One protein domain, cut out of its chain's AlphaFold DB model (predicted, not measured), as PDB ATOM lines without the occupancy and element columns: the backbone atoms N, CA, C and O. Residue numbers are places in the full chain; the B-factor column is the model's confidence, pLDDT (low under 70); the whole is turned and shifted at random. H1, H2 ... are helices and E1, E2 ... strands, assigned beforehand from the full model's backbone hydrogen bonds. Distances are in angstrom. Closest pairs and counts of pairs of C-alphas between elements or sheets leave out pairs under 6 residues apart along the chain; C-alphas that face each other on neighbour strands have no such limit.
ATOM      1  N   GLN A  11      -9.924  33.822  34.619       97.25
ATOM      2  CA  GLN A  11      -8.981  33.177  35.531       97.25
ATOM      3  C   GLN A  11      -8.641  31.725  35.173       97.25
ATOM      4  O   GLN A  11      -7.463  31.374  35.276       97.25
ATOM      5  N   PRO A  12      -9.568  30.875  34.686       96.62
ATOM      6  CA  PRO A  12      -9.206  29.509  34.317       96.62
ATOM      7  C   PRO A  12      -8.152  29.433  33.200       96.62
ATOM      8  O   PRO A  12      -7.341  28.505  33.181       96.62
ATOM      9  N   ASN A  13      -8.152  30.382  32.256       97.44
ATOM     10  CA  ASN A  13      -7.156  30.431  31.181       97.44
ATOM     11  C   ASN A  13      -5.820  30.992  31.666       97.44
ATOM     12  O   ASN A  13      -4.772  30.454  31.306       97.44
ATOM     13  N   ILE A  14      -5.850  32.007  32.534       96.94
ATOM     14  CA  ILE A  14      -4.644  32.538  33.184       96.94
ATOM     15  C   ILE A  14      -3.968  31.449  34.023       96.94
ATOM     16  O   ILE A  14      -2.772  31.212  33.866       96.94
ATOM     17  N   ALA A  15      -4.727  30.744  34.864       96.94
ATOM     18  CA  ALA A  15      -4.209  29.676  35.714       96.94
ATOM     19  C   ALA A  15      -3.588  28.535  34.893       96.94
ATOM     20  O   ALA A  15      -2.535  28.015  35.265       96.94
ATOM     21  N   LEU A  16      -4.207  28.172  33.764       96.06
ATOM     22  CA  LEU A  16      -3.665  27.169  32.848       96.06
ATOM     23  C   LEU A  16      -2.366  27.652  32.188       96.06
ATOM     24  O   LEU A  16      -1.374  26.927  32.159       96.06
ATOM     25  N   HIS A  17      -2.337  28.896  31.707       96.19
ATOM     26  CA  HIS A  17      -1.144  29.489  31.106       96.19
ATOM     27  C   HIS A  17       0.030  29.576  32.100       96.19
ATOM     28  O   HIS A  17       1.171  29.273  31.748       96.19
ATOM     29  N   GLN A  18      -0.261  29.919  33.357       96.00
ATOM     30  CA  GLN A  18       0.706  30.000  34.456       96.00
ATOM     31  C   GLN A  18       1.113  28.633  35.029       96.00
ATOM     32  O   GLN A  18       1.958  28.585  35.920       96.00
ATOM     33  N   LYS A  19       0.559  27.525  34.514       94.44
ATOM     34  CA  LYS A  19       0.797  26.152  34.998       94.44
ATOM     35  C   LYS A  19       0.354  25.913  36.447       94.44
ATOM     36  O   LYS A  19       0.848  25.004  37.108       94.44
ATOM     37  N   SER A  20      -0.592  26.709  36.934       96.06
ATOM     38  CA  SER A  20      -1.238  26.505  38.235       96.06
ATOM     39  C   SER A  20      -2.272  25.372  38.191       96.06
ATOM     40  O   SER A  20      -2.629  24.824  39.233       96.06
ATOM     41  N   ILE A  21      -2.752  25.023  36.991       96.19
ATOM     42  CA  ILE A  21      -3.612  23.868  36.698       96.19
ATOM     43  C   ILE A  21      -3.164  23.204  35.388       96.19
ATOM     44  O   ILE A  21      -2.623  23.880  34.513       96.19
ATOM     45  N   ASP A  22      -3.430  21.905  35.238       94.38
ATOM     46  CA  ASP A  22      -3.043  21.133  34.044       94.38
ATOM     47  C   ASP A  22      -4.094  21.188  32.923       94.38
ATOM     48  O   ASP A  22      -3.759  21.119  31.740       94.38
ATOM     49  N   VAL A  23      -5.376  21.286  33.300       92.88
ATOM     50  CA  VAL A  23      -6.536  21.286  32.397       92.88
ATOM     51  C   VAL A  23      -7.639  22.177  32.964       92.88
ATOM     52  O   VAL A  23      -7.889  22.162  34.168       92.88
ATOM     53  N   ASN A  24      -8.357  22.895  32.093       92.81
ATOM     54  CA  ASN A  24      -9.632  23.535  32.435       92.81
ATOM     55  C   ASN A  24     -10.790  23.031  31.552       92.81
ATOM     56  O   ASN A  24     -10.578  22.535  30.442       92.81
ATOM     57  N   VAL A  25     -12.019  23.140  32.076       91.38
ATOM     58  CA  VAL A  25     -13.265  22.713  31.419       91.38
ATOM     59  C   VAL A  25     -14.370  23.727  31.706       91.38
ATOM     60  O   VAL A  25     -15.093  23.607  32.689       91.38
ATOM     61  N   PHE A  26     -14.494  24.750  30.861       90.94
ATOM     62  CA  PHE A  26     -15.554  25.762  31.010       90.94
ATOM     63  C   PHE A  26     -15.969  26.435  29.688       90.94
ATOM     64  O   PHE A  26     -17.084  26.942  29.569       90.94
ATOM     65  N   GLN A  27     -15.104  26.404  28.670       87.81
ATOM     66  CA  GLN A  27     -15.210  27.229  27.460       87.81
ATOM     67  C   GLN A  27     -15.418  26.434  26.165       87.81
ATOM     68  O   GLN A  27     -14.927  25.314  25.998       87.81
ATOM     69  N   ASN A  28     -16.110  27.043  25.199       88.19
ATOM     70  CA  ASN A  28     -16.165  26.533  23.830       88.19
ATOM     71  C   ASN A  28     -14.880  26.874  23.050       88.19
ATOM     72  O   ASN A  28     -14.073  27.698  23.479       88.19
ATOM     73  N   SER A  29     -14.672  26.229  21.898       87.50
ATOM     74  CA  SER A  29     -13.456  26.458  21.102       87.50
ATOM     75  C   SER A  29     -13.353  27.877  20.536       87.50
ATOM     76  O   SER A  29     -12.241  28.344  20.333       87.50
ATOM     77  N   MET A  30     -14.480  28.555  20.282       89.31
ATOM     78  CA  MET A  30     -14.477  29.940  19.793       89.31
ATOM     79  C   MET A  30     -13.960  30.894  20.872       89.31
ATOM     80  O   MET A  30     -13.097  31.716  20.588       89.31
ATOM     81  N   TYR A  31     -14.430  30.738  22.113       91.25
ATOM     82  CA  TYR A  31     -13.950  31.518  23.252       91.25
ATOM     83  C   TYR A  31     -12.468  31.252  23.516       91.25
ATOM     84  O   TYR A  31     -11.707  32.201  23.657       91.25
ATOM     85  N   LEU A  32     -12.039  29.982  23.499       93.38
ATOM     86  CA  LEU A  32     -10.627  29.622  23.667       93.38
ATOM     87  C   LEU A  32      -9.736  30.299  22.622       93.38
ATOM     88  O   LEU A  32      -8.725  30.894  22.977       93.38
ATOM     89  N   GLU A  33     -10.106  30.206  21.345       91.56
ATOM     90  CA  GLU A  33      -9.340  30.809  20.253       91.56
ATOM     91  C   GLU A  33      -9.294  32.335  20.374       91.56
ATOM     92  O   GLU A  33      -8.216  32.920  20.291       91.56
ATOM     93  N   ASN A  34     -10.437  32.970  20.649       91.75
ATOM     94  CA  ASN A  34     -10.516  34.414  20.848       91.75
ATOM     95  C   ASN A  34      -9.674  34.883  22.045       91.75
ATOM     96  O   ASN A  34      -8.930  35.858  21.936       91.75
ATOM     97  N   PHE A  35      -9.754  34.176  23.176       94.81
ATOM     98  CA  PHE A  35      -9.001  34.495  24.388       94.81
ATOM     99  C   PHE A  35      -7.498  34.304  24.173       94.81
ATOM    100  O   PHE A  35      -6.708  35.194  24.475       94.81
ATOM    101  N   ALA A  36      -7.094  33.164  23.606       95.00
ATOM    102  CA  ALA A  36      -5.697  32.855  23.321       95.00
ATOM    103  C   ALA A  36      -5.074  33.879  22.362       95.00
ATOM    104  O   ALA A  36      -3.968  34.356  22.613       95.00
ATOM    105  N   HIS A  37      -5.801  34.262  21.308       94.19
ATOM    106  CA  HIS A  37      -5.361  35.279  20.360       94.19
ATOM    107  C   HIS A  37      -5.223  36.656  21.026       94.19
ATOM    108  O   HIS A  37      -4.159  37.268  20.958       94.19
ATOM    109  N   THR A  38      -6.273  37.115  21.714       93.38
ATOM    110  CA  THR A  38      -6.322  38.435  22.366       93.38
ATOM    111  C   THR A  38      -5.268  38.592  23.464       93.38
ATOM    112  O   THR A  38      -4.707  39.671  23.626       93.38
ATOM    113  N   HIS A  39      -4.964  37.523  24.204       94.75
ATOM    114  CA  HIS A  39      -4.004  37.550  25.309       94.75
ATOM    115  C   HIS A  39      -2.621  36.982  24.953       94.75
ATOM    116  O   HIS A  39      -1.788  36.817  25.844       94.75
ATOM    117  N   HIS A  40      -2.361  36.678  23.676       95.19
ATOM    118  CA  HIS A  40      -1.096  36.109  23.195       95.19
ATOM    119  C   HIS A  40      -0.657  34.835  23.944       95.19
ATOM    120  O   HIS A  40       0.523  34.631  24.233       95.19
ATOM    121  N   MET A  41      -1.613  33.960  24.263       95.25
ATOM    122  CA  MET A  41      -1.365  32.719  24.998       95.25
ATOM    123  C   MET A  41      -1.361  31.503  24.071       95.25
ATOM    124  O   MET A  41      -2.197  31.369  23.182       95.25
ATOM    125  N   GLN A  42      -0.457  30.556  24.326       93.31
ATOM    126  CA  GLN A  42      -0.436  29.256  23.649       93.31
ATOM    127  C   GLN A  42      -1.327  28.263  24.395       93.31
ATOM    128  O   GLN A  42      -0.860  27.492  25.235       93.31
ATOM    129  N   LEU A  43      -2.627  28.325  24.124       92.62
ATOM    130  CA  LEU A  43      -3.619  27.419  24.692       92.62
ATOM    131  C   LEU A  43      -4.255  26.602  23.573       92.62
ATOM    132  O   LEU A  43      -4.690  27.162  22.565       92.62
ATOM    133  N   HIS A  44      -4.322  25.282  23.751       88.31
ATOM    134  CA  HIS A  44      -4.843  24.390  22.726       88.31
ATOM    135  C   HIS A  44      -5.957  23.494  23.243       88.31
ATOM    136  O   HIS A  44      -5.891  22.970  24.358       88.31
ATOM    137  N   PRO A  45      -6.976  23.264  22.408       88.06
ATOM    138  CA  PRO A  45      -7.998  22.301  22.738       88.06
ATOM    139  C   PRO A  45      -7.504  20.846  22.695       88.06
ATOM    140  O   PRO A  45      -6.750  20.470  21.805       88.06
ATOM    141  N   LEU A  46      -8.068  20.008  23.561       86.44
ATOM    142  CA  LEU A  46      -7.821  18.571  23.701       86.44
ATOM    143  C   LEU A  46      -9.010  17.752  23.198       86.44
ATOM    144  O   LEU A  46      -9.061  17.359  22.038       86.44
ATOM    145  N   ILE A  47     -10.002  17.529  24.059       83.56
ATOM    146  CA  ILE A  47     -11.239  16.808  23.741       83.56
ATOM    147  C   ILE A  47     -12.411  17.753  23.748       83.56
ATOM    148  O   ILE A  47     -12.299  18.827  24.306       83.56
ATOM    149  N   SER A  48     -13.540  17.340  23.183       76.69
ATOM    150  CA  SER A  48     -14.701  18.193  22.982       76.69
ATOM    151  C   SER A  48     -15.941  17.621  23.708       76.69
ATOM    152  O   SER A  48     -16.352  16.498  23.413       76.69
ATOM    153  N   ILE A  49     -16.542  18.380  24.633       75.50
ATOM    154  CA  ILE A  49     -17.700  18.048  25.481       75.50
ATOM    155  C   ILE A  49     -18.921  18.953  25.184       75.50
ATOM    156  O   ILE A  49     -18.752  20.065  24.684       75.50
ATOM    157  N   PRO A  50     -20.162  18.510  25.440       75.06
ATOM    158  CA  PRO A  50     -21.360  19.322  25.192       75.06
ATOM    159  C   PRO A  50     -21.420  20.608  26.032       75.06
ATOM    160  O   PRO A  50     -21.108  20.594  27.218       75.06
ATOM    161  N   THR A  51     -21.873  21.706  25.423       79.31
ATOM    162  CA  THR A  51     -22.173  22.975  26.106       79.31
ATOM    163  C   THR A  51     -23.635  23.049  26.520       79.31
ATOM    164  O   THR A  51     -24.512  22.593  25.788       79.31
ATOM    165  N   VAL A  52     -23.909  23.703  27.646       88.69
ATOM    166  CA  VAL A  52     -25.280  24.026  28.064       88.69
ATOM    167  C   VAL A  52     -25.826  25.167  27.178       88.69
ATOM    168  O   VAL A  52     -25.069  26.101  26.869       88.69
ATOM    169  N   ARG A 177     -13.958  22.535  24.865       43.25
ATOM    170  CA  ARG A 177     -12.716  21.752  24.815       43.25
ATOM    171  C   ARG A 177     -11.960  21.740  26.136       43.25
ATOM    172  O   ARG A 177     -11.749  22.797  26.715       43.25
ATOM    173  N   GLN A 178     -11.571  20.548  26.612       45.47
ATOM    174  CA  GLN A 178     -10.510  20.450  27.626       45.47
ATOM    175  C   GLN A 178      -9.301  21.158  27.037       45.47
ATOM    176  O   GLN A 178      -8.998  20.925  25.875       45.47
ATOM    177  N   THR A 179      -8.653  22.045  27.771       44.06
ATOM    178  CA  THR A 179      -7.496  22.773  27.239       44.06
ATOM    179  C   THR A 179      -6.243  22.206  27.889       44.06
ATOM    180  O   THR A 179      -6.223  22.080  29.109       44.06
ATOM    181  N   VAL A 180      -5.231  21.841  27.101       43.88
ATOM    182  CA  VAL A 180      -3.910  21.417  27.607       43.88
ATOM    183  C   VAL A 180      -2.834  22.272  26.969       43.88
ATOM    184  O   VAL A 180      -2.993  22.804  25.869       43.88
ATOM    185  N   ARG A 181      -1.713  22.361  27.671       42.88
ATOM    186  CA  ARG A 181      -0.458  22.875  27.134       42.88
ATOM    187  C   ARG A 181       0.270  21.770  26.351       42.88
ATOM    188  O   ARG A 181       0.049  20.591  26.620       42.88
TER     189      ARG A 181
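Overview. This is residues 11 to 52 and 177 to 181 of the 182 residues of the protein "Membrane lipoprotein TpN32" of Geobacillus sp. BCO2 (UniProt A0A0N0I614). A small ribbon of two antiparallel strands, E1 and E2, has the helix H2 over one face, near both strands, and the short helix H1 on the side of E2. The long link from H1 to H2, residues 18 to 28, loops out and passes E2 on the side away from E1, while residues 50 to 52 run on past E1 as a short tail at one end of the long axis. The printed part has 47 residues with two named helices and two named strands, in the order H1, H2, E1, E2, and its class is mixed, helices and strands. The whole is compact, with a radius of gyration of the C-alphas of 9.7 A, and the C-alphas span 26 by 21 by 16 A.

Along the chain. H1 is residues 11 to 17 and begins at C-alpha 11, at (-8.981, 33.177, 35.531). H2, residues 29 to 38, is the longest helix by residues, 14.0 A from first to last C-alpha; C-alpha 29 is at (-13.456, 26.458, 21.102). E1, residues 44 to 49, measures 14.6 A from first to last C-alpha. E2, residues 177 to 180, ends at C-alpha 180, at (-3.910, 21.417, 27.607).

Arrangement. E1 and E2 are antiparallel neighbours, with 146 degrees between their N-to-C directions. The C-alphas of Pro 45 and Thr 179 face each other at 4.6 A. N 46 and O 178 are within hydrogen-bond range at 2.7 A, and N 180 and O 44 at 3.0 A. The closest C-alphas of H2 and E1 are those of Ser 29 and Pro 45, 7.1 A apart. The closest of H2 and E2 are those of Ser 29 and Arg 177, at 6.0 A. H1 and E2 come closest at the C-alphas of Leu 16 and Val 180, 7.8 A apart. H1 and H2 are near each other, with 5 pairs of C-alphas within 10 A. H1 and E1 are apart. In H1 and H2 every O i to N i+4 pair is within hydrogen-bond range.

Size, cuts and confidence. The two C-alphas farthest apart are those of His 40 and Val 52, at 27.5 A. The link from H1 to H2, with 11 residues, is long, and the link from H2 to E1, with 5 residues, is tight. The link from E1 to E2 is across the cut: residues 53 to 176 are not printed, and C-alphas 52 and 177 are 13.2 A apart. The mean pLDDT of the printed part is 86.2; residues 177 to 181 are under 70, and the mean over E2 is 44.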